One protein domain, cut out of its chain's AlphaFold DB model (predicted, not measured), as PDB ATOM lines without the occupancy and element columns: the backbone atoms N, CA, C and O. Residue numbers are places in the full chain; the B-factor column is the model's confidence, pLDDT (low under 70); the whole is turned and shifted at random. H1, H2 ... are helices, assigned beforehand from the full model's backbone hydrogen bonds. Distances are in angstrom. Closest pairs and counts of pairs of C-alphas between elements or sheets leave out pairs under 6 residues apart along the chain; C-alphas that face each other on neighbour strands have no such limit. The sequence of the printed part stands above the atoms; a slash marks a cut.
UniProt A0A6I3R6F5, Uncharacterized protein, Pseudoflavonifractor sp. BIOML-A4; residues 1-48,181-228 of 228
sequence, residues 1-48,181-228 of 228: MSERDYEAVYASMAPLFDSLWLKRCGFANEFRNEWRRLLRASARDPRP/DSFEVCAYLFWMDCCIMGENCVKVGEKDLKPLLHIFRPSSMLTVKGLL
ATOM      1  N   MET A   1     258.945 241.911 201.005       56.47
ATOM      2  CA  MET A   1     260.014 242.029 202.025       56.47
ATOM      3  C   MET A   1     260.931 243.184 201.639       56.47
ATOM      4  O   MET A   1     260.977 243.513 200.459       56.47
ATOM      5  N   SER A   2     261.598 243.842 202.587       56.72
ATOM      6  CA  SER A   2     262.551 244.921 202.279       56.72
ATOM      7  C   SER A   2     263.929 244.357 201.892       56.72
ATOM      8  O   SER A   2     264.263 243.240 202.278       56.72
ATOM      9  N   GLU A   3     264.768 245.123 201.184       56.34
ATOM     10  CA  GLU A   3     266.156 244.731 200.837       56.34
ATOM     11  C   GLU A   3     266.987 244.293 202.061       56.34
ATOM     12  O   GLU A   3     267.847 243.415 201.969       56.34
ATOM     13  N   ARG A   4     266.708 244.867 203.242       60.22
ATOM     14  CA  ARG A   4     267.381 244.498 204.499       60.22
ATOM     15  C   ARG A   4     267.038 243.082 204.962       60.22
ATOM     16  O   ARG A   4     267.853 242.469 205.647       60.22
ATOM     17  N   ASP A   5     265.884 242.561 204.562       85.00
ATOM     18  CA  ASP A   5     265.430 241.230 204.951       85.00
ATOM     19  C   ASP A   5     266.119 240.150 204.097       85.00
ATOM     20  O   ASP A   5     266.514 239.112 204.623       85.00
ATOM     21  N   TYR A   6     266.374 240.402 202.806       93.81
ATOM     22  CA  TYR A   6     267.050 239.430 201.932       93.81
ATOM     23  C   TYR A   6     268.556 239.305 202.169       93.81
ATOM     24  O   TYR A   6     269.075 238.191 202.131       93.81
ATOM     25  N   GLU A   7     269.274 240.389 202.473       94.25
ATOM     26  CA  GLU A   7     270.690 240.282 202.874       94.25
ATOM     27  C   GLU A   7     270.841 239.503 204.198       94.25
ATOM     28  O   GLU A   7     271.788 238.730 204.354       94.25
ATOM     29  N   ALA A   8     269.885 239.629 205.129       94.12
ATOM     30  CA  ALA A   8     269.870 238.838 206.362       94.12
ATOM     31  C   ALA A   8     269.622 237.345 206.086       94.12
ATOM     32  O   ALA A   8     270.354 236.497 206.603       94.12
ATOM     33  N   VAL A   9     268.656 237.026 205.218       95.31
ATOM     34  CA  VAL A   9     268.390 235.648 204.773       95.31
ATOM     35  C   VAL A   9     269.596 235.067 204.023       95.31
ATOM     36  O   VAL A   9     269.999 233.933 204.263       95.31
ATOM     37  N   TYR A  10     270.243 235.839 203.148       96.19
ATOM     38  CA  TYR A  10     271.482 235.415 202.491       96.19
ATOM     39  C   TYR A  10     272.591 235.110 203.509       96.19
ATOM     40  O   TYR A  10     273.271 234.087 203.401       96.19
ATOM     41  N   ALA A  11     272.764 235.965 204.519       95.00
ATOM     42  CA  ALA A  11     273.755 235.751 205.567       95.00
ATOM     43  C   ALA A  11     273.470 234.478 206.384       95.00
ATOM     44  O   ALA A  11     274.408 233.742 206.699       95.00
ATOM     45  N   SER A  12     272.204 234.163 206.677       95.31
ATOM     46  CA  SER A  12     271.849 232.940 207.409       95.31
ATOM     47  C   SER A  12     272.086 231.660 206.599       95.31
ATOM     48  O   SER A  12     272.270 230.598 207.187       95.31
ATOM     49  N   MET A  13     272.182 231.749 205.267       95.69
ATOM     50  CA  MET A  13     272.573 230.627 204.401       95.69
ATOM     51  C   MET A  13     274.078 230.311 204.446       95.69
ATOM     52  O   MET A  13     274.499 229.302 203.876       95.69
ATOM     53  N   ALA A  14     274.909 231.130 205.108       93.75
ATOM     54  CA  ALA A  14     276.361 230.936 205.169       93.75
ATOM     55  C   ALA A  14     276.799 229.499 205.538       93.75
ATOM     56  O   ALA A  14     277.653 228.962 204.825       93.75
ATOM     57  N   PRO A  15     276.199 228.819 206.541       94.62
ATOM     58  CA  PRO A  15     276.581 227.454 206.901       94.62
ATOM     59  C   PRO A  15     276.438 226.444 205.754       94.62
ATOM     60  O   PRO A  15     277.232 225.506 205.664       94.62
ATOM     61  N   LEU A  16     275.484 226.645 204.835       94.62
ATOM     62  CA  LEU A  16     275.269 225.745 203.698       94.62
ATOM     63  C   LEU A  16     276.469 225.740 202.741       94.62
ATOM     64  O   LEU A  16     276.840 224.680 202.233       94.62
ATOM     65  N   PHE A  17     277.143 226.882 202.568       94.88
ATOM     66  CA  PHE A  17     278.368 226.988 201.765       94.88
ATOM     67  C   PHE A  17     279.579 226.280 202.393       94.88
ATOM     68  O   PHE A  17     280.557 225.988 201.693       94.88
ATOM     69  N   ASP A  18     279.517 225.975 203.688       92.31
ATOM     70  CA  ASP A  18     280.591 225.329 204.447       92.31
ATOM     71  C   ASP A  18     280.290 223.865 204.799       92.31
ATOM     72  O   ASP A  18     281.079 223.207 205.496       92.31
ATOM     73  N   SER A  19     279.192 223.334 204.256       91.06
ATOM     74  CA  SER A  19     278.739 221.963 204.461       91.06
ATOM     75  C   SER A  19     279.805 220.922 204.115       91.06
ATOM     76  O   SER A  19     280.547 221.040 203.135       91.06
ATOM     77  N   LEU A  20     279.851 219.843 204.905       86.94
ATOM     78  CA  LEU A  20     280.812 218.752 204.718       86.94
ATOM     79  C   LEU A  20     280.650 218.045 203.369       86.94
ATOM     80  O   LEU A  20     281.656 217.681 202.762       86.94
ATOM     81  N   TRP A  21     279.413 217.880 202.888       86.81
ATOM     82  CA  TRP A  21     279.148 217.283 201.577       86.81
ATOM     83  C   TRP A  21     279.779 218.105 200.447       86.81
ATOM     84  O   TRP A  21     280.378 217.527 199.547       86.81
ATOM     85  N   LEU A  22     279.768 219.440 200.544       89.56
ATOM     86  CA  LEU A  22     280.351 220.314 199.527       89.56
ATOM     87  C   LEU A  22     281.873 220.235 199.526       89.56
ATOM     88  O   LEU A  22     282.492 220.213 198.473       89.56
ATOM     89  N   LYS A  23     282.492 220.179 200.711       86.75
ATOM     90  CA  LYS A  23     283.957 220.117 200.860       86.75
ATOM     91  C   LYS A  23     284.587 218.893 200.191       86.75
ATOM     92  O   LYS A  23     285.780 218.918 199.919       86.75
ATOM     93  N   ARG A  24     283.800 217.845 199.943       83.75
ATOM     94  CA  ARG A  24     284.248 216.612 199.289       83.75
ATOM     95  C   ARG A  24     284.213 216.682 197.765       83.75
ATOM     96  O   ARG A  24     284.759 215.781 197.149       83.75
ATOM     97  N   CYS A  25     283.596 217.709 197.180       88.81
ATOM     98  CA  CYS A  25     283.461 217.848 195.735       88.81
ATOM     99  C   CYS A  25     284.611 218.679 195.139       88.81
ATOM    100  O   CYS A  25     284.858 219.804 195.576       88.81
ATOM    101  N   GLY A  26     285.250 218.204 194.071       91.38
ATOM    102  CA  GLY A  26     286.271 218.944 193.322       91.38
ATOM    103  C   GLY A  26     285.770 220.264 192.720       91.38
ATOM    104  O   GLY A  26     286.536 221.216 192.580       91.38
ATOM    105  N   PHE A  27     284.467 220.376 192.440       94.06
ATOM    106  CA  PHE A  27     283.823 221.600 191.937       94.06
ATOM    107  C   PHE A  27     283.348 222.568 193.040       94.06
ATOM    108  O   PHE A  27     282.672 223.556 192.748       94.06
ATOM    109  N   ALA A  28     283.678 222.323 194.314       94.19
ATOM    110  CA  ALA A  28     283.136 223.083 195.445       94.19
ATOM    111  C   ALA A  28     283.355 224.599 195.353       94.19
ATOM    112  O   ALA A  28     282.476 225.380 195.712       94.19
ATOM    113  N   ASN A  29     284.528 225.032 194.888       95.88
ATOM    114  CA  ASN A  29     284.842 226.458 194.783       95.88
ATOM    115  C   ASN A  29     284.018 227.145 193.692       95.88
ATOM    116  O   ASN A  29     283.511 228.237 193.920       95.88
ATOM    117  N   GLU A  30     283.841 226.486 192.548       96.25
ATOM    118  CA  GLU A  30     282.987 226.962 191.455       96.25
ATOM    119  C   GLU A  30     281.540 227.110 191.943       96.25
ATOM    120  O   GLU A  30     280.956 228.183 191.827       96.25
ATOM    121  N   PHE A  31     281.018 226.078 192.619       96.12
ATOM    122  CA  PHE A  31     279.680 226.093 193.212       96.12
ATOM    123  C   PHE A  31     279.487 227.274 194.172       96.12
ATOM    124  O   PHE A  31     278.518 228.023 194.057       96.12
ATOM    125  N   ARG A  32     280.422 227.468 195.117       96.94
ATOM    126  CA  ARG A  32     280.356 228.577 196.085       96.94
ATOM    127  C   ARG A  32     280.384 229.926 195.389       96.94
ATOM    128  O   ARG A  32     279.621 230.806 195.770       96.94
ATOM    129  N   ASN A  33     281.284 230.104 194.428       96.38
ATOM    130  CA  ASN A  33     281.474 231.385 193.763       96.38
ATOM    131  C   ASN A  33     280.224 231.779 192.976       96.38
ATOM    132  O   ASN A  33     279.733 232.893 193.157       96.38
ATOM    133  N   GLU A  34     279.675 230.857 192.185       96.06
ATOM    134  CA  GLU A  34     278.484 231.128 191.383       96.06
ATOM    135  C   GLU A  34     277.260 231.399 192.258       96.06
ATOM    136  O   GLU A  34     276.610 232.435 192.110       96.06
ATOM    137  N   TRP A  35     276.983 230.548 193.249       97.69
ATOM    138  CA  TRP A  35     275.828 230.768 194.116       97.69
ATOM    139  C   TRP A  35     275.957 232.011 194.994       97.69
ATOM    140  O   TRP A  35     274.984 232.749 195.135       97.69
ATOM    141  N   ARG A  36     277.144 232.309 195.545       97.56
ATOM    142  CA  ARG A  36     277.357 233.558 196.298       97.56
ATOM    143  C   ARG A  36     277.151 234.778 195.412       97.56
ATOM    144  O   ARG A  36     276.557 235.744 195.879       97.56
ATOM    145  N   ARG A  37     277.629 234.744 194.165       96.25
ATOM    146  CA  ARG A  37     277.428 235.827 193.197       96.25
ATOM    147  C   ARG A  37     275.940 236.050 192.943       96.25
ATOM    148  O   ARG A  37     275.482 237.177 193.096       96.25
ATOM    149  N   LEU A  38     275.201 234.994 192.601       96.38
ATOM    150  CA  LEU A  38     273.778 235.086 192.268       96.38
ATOM    151  C   LEU A  38     272.922 235.518 193.456       96.38
ATOM    152  O   LEU A  38     272.180 236.486 193.332       96.38
ATOM    153  N   LEU A  39     273.052 234.844 194.604       97.00
ATOM    154  CA  LEU A  39     272.248 235.134 195.795       97.00
ATOM    155  C   LEU A  39     272.525 236.524 196.349       97.00
ATOM    156  O   LEU A  39     271.598 237.230 196.724       97.00
ATOM    157  N   ARG A  40     273.793 236.946 196.389       95.62
ATOM    158  CA  ARG A  40     274.128 238.276 196.899       95.62
ATOM    159  C   ARG A  40     273.691 239.377 195.941       95.62
ATOM    160  O   ARG A  40     273.266 240.432 196.396       95.62
ATOM    161  N   ALA A  41     273.800 239.152 194.630       95.00
ATOM    162  CA  ALA A  41     273.295 240.100 193.644       95.00
ATOM    163  C   ALA A  41     271.771 240.246 193.760       95.00
ATOM    164  O   ALA A  41     271.291 241.370 193.871       95.00
ATOM    165  N   SER A  42     271.029 239.136 193.820       95.38
ATOM    166  CA  SER A  42     269.569 239.183 193.955       95.38
ATOM    167  C   SER A  42     269.095 239.653 195.332       95.38
ATOM    168  O   SER A  42     268.013 240.215 195.418       95.38
ATOM    169  N   ALA A  43     269.884 239.489 196.398       95.31
ATOM    170  CA  ALA A  43     269.554 240.043 197.715       95.31
ATOM    171  C   ALA A  43     269.628 241.578 197.735       95.31
ATOM    172  O   ALA A  43     268.835 242.228 198.407       95.31
ATOM    173  N   ARG A  44     270.597 242.144 197.005       93.69
ATOM    174  CA  ARG A  44     270.845 243.593 196.926       93.69
ATOM    175  C   ARG A  44     269.937 244.309 195.948       93.69
ATOM    176  O   ARG A  44     269.612 245.464 196.171       93.69
ATOM    177  N   ASP A  45     269.614 243.638 194.852       92.38
ATOM    178  CA  ASP A  45     268.753 244.150 193.794       92.38
ATOM    179  C   ASP A  45     267.754 243.050 193.396       92.38
ATOM    180  O   ASP A  45     267.941 242.350 192.389       92.38
ATOM    181  N   PRO A  46     266.726 242.808 194.234       91.94
ATOM    182  CA  PRO A  46     265.721 241.800 193.951       91.94
ATOM    183  C   PRO A  46     264.855 242.261 192.780       91.94
ATOM    184  O   PRO A  46     263.910 243.031 192.936       91.94
ATOM    185  N   ARG A  47     265.153 241.748 191.583       92.50
ATOM    186  CA  ARG A  47     264.347 242.014 190.387       92.50
ATOM    187  C   ARG A  47     262.953 241.394 190.547       92.50
ATOM    188  O   ARG A  47     262.872 240.163 190.640       92.50
ATOM    189  N   PRO A  48     261.872 242.195 190.540       90.94
ATOM    190  CA  PRO A  48     260.523 241.671 190.650       90.94
ATOM    191  C   PRO A  48     260.097 240.979 189.350       90.94
ATOM    192  O   PRO A  48     260.399 241.418 188.238       90.94
ATOM    193  N   ASP A 181     259.997 237.016 192.659       93.56
ATOM    194  CA  ASP A 181     261.237 237.775 192.479       93.56
ATOM    195  C   ASP A 181     262.480 236.903 192.256       93.56
ATOM    196  O   ASP A 181     262.467 235.671 192.343       93.56
ATOM    197  N   SER A 182     263.573 237.566 191.882       95.44
ATOM    198  CA  SER A 182     264.849 236.908 191.602       95.44
ATOM    199  C   SER A 182     265.552 236.322 192.830       95.44
ATOM    200  O   SER A 182     266.300 235.355 192.676       95.44
ATOM    201  N   PHE A 183     265.344 236.872 194.030       96.44
ATOM    202  CA  PHE A 183     265.969 236.344 195.239       96.44
ATOM    203  C   PHE A 183     265.329 235.020 195.633       96.44
ATOM    204  O   PHE A 183     266.045 234.040 195.825       96.44
ATOM    205  N   GLU A 184     264.001 234.958 195.633       96.38
ATOM    206  CA  GLU A 184     263.234 233.735 195.848       96.38
ATOM    207  C   GLU A 184     263.625 232.634 194.857       96.38
ATOM    208  O   GLU A 184     263.864 231.495 195.258       96.38
ATOM    209  N   VAL A 185     263.770 232.971 193.566       96.69
ATOM    210  CA  VAL A 185     264.249 232.032 192.536       96.69
ATOM    211  C   VAL A 185     265.637 231.488 192.875       96.69
ATOM    212  O   VAL A 185     265.842 230.273 192.842       96.69
ATOM    213  N   CYS A 186     266.592 232.366 193.195       96.94
ATOM    214  CA  CYS A 186     267.947 231.955 193.553       96.94
ATOM    215  C   CYS A 186     267.959 231.099 194.826       96.94
ATOM    216  O   CYS A 186     268.616 230.062 194.844       96.94
ATOM    217  N   ALA A 187     267.231 231.504 195.867       97.44
ATOM    218  CA  ALA A 187     267.170 230.810 197.151       97.44
ATOM    219  C   ALA A 187     266.557 229.416 197.010       97.44
ATOM    220  O   ALA A 187     267.149 228.438 197.466       97.44
ATOM    221  N   TYR A 188     265.424 229.306 196.308       97.62
ATOM    222  CA  TYR A 188     264.784 228.026 196.029       97.62
ATOM    223  C   TYR A 188     265.751 227.074 195.315       97.62
ATOM    224  O   TYR A 188     265.974 225.953 195.767       97.62
ATOM    225  N   LEU A 189     266.374 227.527 194.223       96.88
ATOM    226  CA  LEU A 189     267.266 226.690 193.420       96.88
ATOM    227  C   LEU A 189     268.559 226.319 194.159       96.88
ATOM    228  O   LEU A 189     269.021 225.184 194.050       96.88
ATOM    229  N   PHE A 190     269.115 227.239 194.946       97.44
ATOM    230  CA  PHE A 190     270.268 226.966 195.794       97.44
ATOM    231  C   PHE A 190     269.958 225.901 196.851       97.44
ATOM    232  O   PHE A 190     270.744 224.971 197.047       97.44
ATOM    233  N   TRP A 191     268.806 225.994 197.519       97.62
ATOM    234  CA  TRP A 191     268.394 224.983 198.492       97.62
ATOM    235  C   TRP A 191     268.086 223.641 197.832       97.62
ATOM    236  O   TRP A 191     268.437 222.605 198.395       97.62
ATOM    237  N   MET A 192     267.518 223.635 196.623       96.31
ATOM    238  CA  MET A 192     267.364 222.407 195.839       96.31
ATOM    239  C   MET A 192     268.715 221.762 195.516       96.31
ATOM    240  O   MET A 192     268.869 220.557 195.699       96.31
ATOM    241  N   ASP A 193     269.718 222.548 195.117       95.81
ATOM    242  CA  ASP A 193     271.084 222.053 194.920       95.81
ATOM    243  C   ASP A 193     271.673 221.473 196.211       95.81
ATOM    244  O   ASP A 193     272.286 220.405 196.185       95.81
ATOM    245  N   CYS A 194     271.444 222.125 197.354       95.56
ATOM    246  CA  CYS A 194     271.845 221.604 198.662       95.56
ATOM    247  C   CYS A 194     271.168 220.264 198.983       95.56
ATOM    248  O   CYS A 194     271.834 219.358 199.482       95.56
ATOM    249  N   CYS A 195     269.881 220.104 198.657       94.44
ATOM    250  CA  CYS A 195     269.165 218.837 198.822       94.44
ATOM    251  C   CYS A 195     269.757 217.745 197.922       94.44
ATOM    252  O   CYS A 195     270.106 216.673 198.414       94.44
ATOM    253  N   ILE A 196     269.965 218.038 196.633       93.31
ATOM    254  CA  ILE A 196     270.556 217.097 195.670       93.31
ATOM    255  C   ILE A 196     271.935 216.641 196.147       93.31
ATOM    256  O   ILE A 196     272.213 215.440 196.163       93.31
ATOM    257  N   MET A 197     272.795 217.569 196.572       92.31
ATOM    258  CA  MET A 197     274.123 217.218 197.074       92.31
ATOM    259  C   MET A 197     274.052 216.453 198.392       92.31
ATOM    260  O   MET A 197     274.734 215.440 198.529       92.31
ATOM    261  N   GLY A 198     273.223 216.884 199.345       89.25
ATOM    262  CA  GLY A 198     273.040 216.196 200.621       89.25
ATOM    263  C   GLY A 198     272.610 214.738 200.441       89.25
ATOM    264  O   GLY A 198     273.152 213.849 201.095       89.25
ATOM    265  N   GLU A 199     271.707 214.476 199.497       87.38
ATOM    266  CA  GLU A 199     271.204 213.132 199.215       87.38
ATOM    267  C   GLU A 199     272.154 212.266 198.383       87.38
ATOM    268  O   GLU A 199     272.173 211.044 198.571       87.38
ATOM    269  N   ASN A 200     272.902 212.862 197.445       84.69
ATOM    270  CA  ASN A 200     273.586 212.118 196.381       84.69
ATOM    271  C   ASN A 200     275.117 212.189 196.429       84.69
ATOM    272  O   ASN A 200     275.756 211.347 195.803       84.69
ATOM    273  N   CYS A 201     275.733 213.098 197.195       79.25
ATOM    274  CA  CYS A 201     277.198 213.271 197.207       79.25
ATOM    275  C   CYS A 201     277.996 212.012 197.576       79.25
ATOM    276  O   CYS A 201     279.155 211.889 197.195       79.25
ATOM    277  N   VAL A 202     277.391 211.086 198.321       78.12
ATOM    278  CA  VAL A 202     277.999 209.797 198.690       78.12
ATOM    279  C   VAL A 202     277.540 208.639 197.803       78.12
ATOM    280  O   VAL A 202     278.132 207.566 197.858       78.12
ATOM    281  N   LYS A 203     276.472 208.832 197.021       83.81
ATOM    282  CA  LYS A 203     275.822 207.780 196.223       83.81
ATOM    283  C   LYS A 203     276.298 207.769 194.775       83.81
ATOM    284  O   LYS A 203     276.332 206.707 194.163       83.81
ATOM    285  N   VAL A 204     276.646 208.933 194.229       84.12
ATOM    286  CA  VAL A 204     277.071 209.093 192.834       84.12
ATOM    287  C   VAL A 204     278.402 209.837 192.766       84.12
ATOM    288  O   VAL A 204     278.717 210.646 193.639       84.12
ATOM    289  N   GLY A 205     279.207 209.555 191.741       81.75
ATOM    290  CA  GLY A 205     280.478 210.249 191.531       81.75
ATOM    291  C   GLY A 205     280.280 211.716 191.135       81.75
ATOM    292  O   GLY A 205     279.236 212.097 190.610       81.75
ATOM    293  N   GLU A 206     281.303 212.553 191.327       85.25
ATOM    294  CA  GLU A 206     281.221 213.997 191.038       85.25
ATOM    295  C   GLU A 206     280.812 214.319 189.596       85.25
ATOM    296  O   GLU A 206     280.070 215.272 189.361       85.25
ATOM    297  N   LYS A 207     281.287 213.512 188.637       86.75
ATOM    298  CA  LYS A 207     280.979 213.658 187.209       86.75
ATOM    299  C   LYS A 207     279.481 213.524 186.927       86.75
ATOM    300  O   LYS A 207     278.982 214.195 186.029       86.75
ATOM    301  N   ASP A 208     278.792 212.692 187.701       90.00
ATOM    302  CA  ASP A 208     277.360 212.441 187.558       90.00
ATOM    303  C   ASP A 208     276.536 213.365 188.463       90.00
ATOM    304  O   ASP A 208     275.398 213.684 188.138       90.00
ATOM    305  N   LEU A 209     277.122 213.856 189.564       91.44
ATOM    306  CA  LEU A 209     276.490 214.835 190.449       91.44
ATOM    307  C   LEU A 209     276.420 216.229 189.820       91.44
ATOM    308  O   LEU A 209     275.369 216.860 189.855       91.44
ATOM    309  N   LYS A 210     277.531 216.723 189.254       92.31
ATOM    310  CA  LYS A 210     277.639 218.105 188.754       92.31
ATOM    311  C   LYS A 210     276.514 218.475 187.765       92.31
ATOM    312  O   LYS A 210     275.930 219.541 187.945       92.31
ATOM    313  N   PRO A 211     276.141 217.629 186.781       91.50
ATOM    314  CA  PRO A 211     275.064 217.931 185.833       91.50
ATOM    315  C   PRO A 211     273.657 217.987 186.444       91.50
ATOM    316  O   PRO A 211     272.757 218.540 185.816       91.50
ATOM    317  N   LEU A 212     273.452 217.418 187.638       91.81
ATOM    318  CA  LEU A 212     272.164 217.465 188.339       91.81
ATOM    319  C   LEU A 212     271.933 218.811 189.034       91.81
ATOM    320  O   LEU A 212     270.795 219.143 189.356       91.81
ATOM    321  N   LEU A 213     272.999 219.578 189.272       93.94
ATOM    322  CA  LEU A 213     272.924 220.839 189.996       93.94
ATOM    323  C   LEU A 213     272.468 221.970 189.071       93.94
ATOM    324  O   LEU A 213     273.001 222.192 187.979       93.94
ATOM    325  N   HIS A 214     271.491 222.727 189.548       94.38
ATOM    326  CA  HIS A 214     270.841 223.838 188.876       94.38
ATOM    327  C   HIS A 214     271.827 224.922 188.460       94.38
ATOM    328  O   HIS A 214     271.629 225.547 187.417       94.38
ATOM    329  N   ILE A 215     272.890 225.117 189.242       94.94
ATOM    330  CA  ILE A 215     273.929 226.105 188.950       94.94
ATOM    331  C   ILE A 215     274.827 225.737 187.771       94.94
ATOM    332  O   ILE A 215     275.368 226.622 187.119       94.94
ATOM    333  N   PHE A 216     274.979 224.443 187.475       92.56
ATOM    334  CA  PHE A 216     275.882 223.965 186.424       92.56
ATOM    335  C   PHE A 216     275.163 223.541 185.147       92.56
ATOM    336  O   PHE A 216     275.807 223.382 184.108       92.56
ATOM    337  N   ARG A 217     273.843 223.342 185.193       86.62
ATOM    338  CA  ARG A 217     273.079 222.933 184.013       86.62
ATOM    339  C   ARG A 217     272.764 224.142 183.105       86.62
ATOM    340  O   ARG A 217     272.191 225.121 183.583       86.62
ATOM    341  N   PRO A 218     273.054 224.079 181.788       68.88
ATOM    342  CA  PRO A 218     272.812 225.193 180.858       68.88
ATOM    343  C   PRO A 218     271.329 225.566 180.705       68.88
ATOM    344  O   PRO A 218     270.978 226.734 180.543       68.88
ATOM    345  N   SER A 219     270.446 224.565 180.766       72.00
ATOM    346  CA  SER A 219     268.994 224.710 180.596       72.00
ATOM    347  C   SER A 219     268.261 224.890 181.931       72.00
ATOM    348  O   SER A 219     267.237 224.256 182.168       72.00
ATOM    349  N   SER A 220     268.792 225.717 182.836       76.75
ATOM    350  CA  SER A 220     268.154 225.991 184.127       76.75
ATOM    351  C   SER A 220     267.174 227.167 184.057       76.75
ATOM    352  O   SER A 220     267.247 228.037 183.185       76.75
ATOM    353  N   MET A 221     266.276 227.244 185.044       88.19
ATOM    354  CA  MET A 221     265.431 228.422 185.243       88.19
ATOM    355  C   MET A 221     266.232 229.699 185.520       88.19
ATOM    356  O   MET A 221     265.691 230.780 185.309       88.19
ATOM    357  N   LEU A 222     267.503 229.608 185.929       87.06
ATOM    358  CA  LEU A 222     268.363 230.784 186.079       87.06
ATOM    359  C   LEU A 222     268.599 231.460 184.725       87.06
ATOM    360  O   LEU A 222     268.430 232.672 184.616       87.06
ATOM    361  N   THR A 223     268.898 230.682 183.680       87.00
ATOM    362  CA  THR A 223     269.065 231.194 182.310       87.00
ATOM    363  C   THR A 223     267.762 231.801 181.794       87.00
ATOM    364  O   THR A 223     267.746 232.926 181.302       87.00
ATOM    365  N   VAL A 224     266.635 231.096 181.967       85.12
ATOM    366  CA  VAL A 224     265.305 231.568 181.523       85.12
ATOM    367  C   VAL A 224     264.908 232.881 182.209       85.12
ATOM    368  O   VAL A 224     264.245 233.724 181.609       85.12
ATOM    369  N   LYS A 225     265.323 233.068 183.464       87.50
ATOM    370  CA  LYS A 225     265.074 234.277 184.260       87.50
ATOM    371  C   LYS A 225     266.146 235.363 184.072       87.50
ATOM    372  O   LYS A 225     266.060 236.402 184.725       87.50
ATOM    373  N   GLY A 226     267.137 235.141 183.199       85.94
ATOM    374  CA  GLY A 226     268.224 236.083 182.914       85.94
ATOM    375  C   GLY A 226     269.109 236.370 184.128       85.94
ATOM    376  O   GLY A 226     269.447 237.529 184.382       85.94
ATOM    377  N   LEU A 227     269.382 235.346 184.944       86.56
ATOM    378  CA  LEU A 227     270.222 235.415 186.148       86.56
ATOM    379  C   LEU A 227     271.659 234.931 185.896       86.56
ATOM    380  O   LEU A 227     272.575 235.400 186.573       86.56
ATOM    381  N   LEU A 228     271.842 234.021 184.935       83.94
ATOM    382  CA  LEU A 228     273.144 233.567 184.434       83.94
ATOM    383  C   LEU A 228     273.548 234.320 183.166       83.94
ATOM    384  O   LEU A 228     272.639 234.641 182.366       83.94
TER     385      LEU A 228
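AT A GLANCE: This is residues 1 to 48 and 181 to 228 of the 228 residues of an uncharacterized protein of Pseudoflavonifractor sp. BIOML-A4 (UniProt A0A6I3R6F5). Two long helices, H4 and H5, lie side by side and antiparallel as the core of this domain. The short helices H1, H2 and H3 run in a chain along one side of this pair, while H6 and H7, with the loop between them, fold back along the opposite side. The printed part has 96 residues with seven named helices, H1 to H7 in order, and no named strand; the class is all helix. The whole is compact, with a radius of gyration of the C-alphas of 13.2 A and spans of 40 by 27 by 19 A.

IN THESE COORDINATES: Find C-alpha 3 at (266.156, 244.731, 200.837); here H1 begins, residues 3 to 12, 14.7 A from first to last C-alpha. H2, residues 14 to 17, and H3, residues 20 to 23, come next. H4 takes residues 28 to 44 and runs 24.0 A, from C-alpha 28 at (283.136, 223.083, 195.445). Beyond the cut, look for H5, residues 182 to 200, the longest helix at 26.7 A. H6 is residues 206 to 212, 10.1 A, and H7, residues 221 to 224, ends with C-alpha 224 at (265.305, 231.568, 181.523).

HOW THE PARTS SIT: Start at H5, the hub, which touches three helices. With residues 182 to 190 alone it touches H4, at a shallow tilt of 25 degrees, opposite ways; their closest C-alphas, of Ser 42 and Phe 183, are 4.8 A apart. H4 touches H1 with residues 39 to 44 alone, at a shallow tilt of 23 degrees, opposite ways; look at the C-alphas of Tyr 6 and Ala 43, the closest, 4.9 A apart. H3 and H5 only just touch, with 3 pairs of C-alphas within 8 A, the closest those of Trp 21 and Gly 198 at 6.3 A. H5 and H6 form a helical hairpin and only just touch, with 3 such pairs; the closest C-alphas are those of Asn 200 and Leu 209, 7.1 A apart. H2 and H4 are close but not clearly touching, with the C-alphas of Phe 17 and Arg 32 closest at 6.2 A. H7 and H5 are close but not clearly touching, with the C-alphas of Cys 186 and Leu 222 closest at 7.6 A. H6 and H7 are apart. In H4 and H5 every O i to N i+4 pair is within hydrogen-bond range; H1 has 5 of 6, H6 has 1 of 3 beside 2 of 4 O i to N i+3 pairs, and H2, H3 and H7 are too short for an O i to N i+4 pair.

THE WHOLE: The two C-alphas farthest apart, of Ser 2 and Gly 205, are 40.5 A from each other. Residues 49 to 180 are not printed, and C-alphas 48 and 181 are 4.4 A apart across this cut. Of the links that are printed whole, H6 to H7 is short and the others are tight. The mean pLDDT of the printed part is 90.0; look for values under 70 at residues 1 to 4 and residue 218.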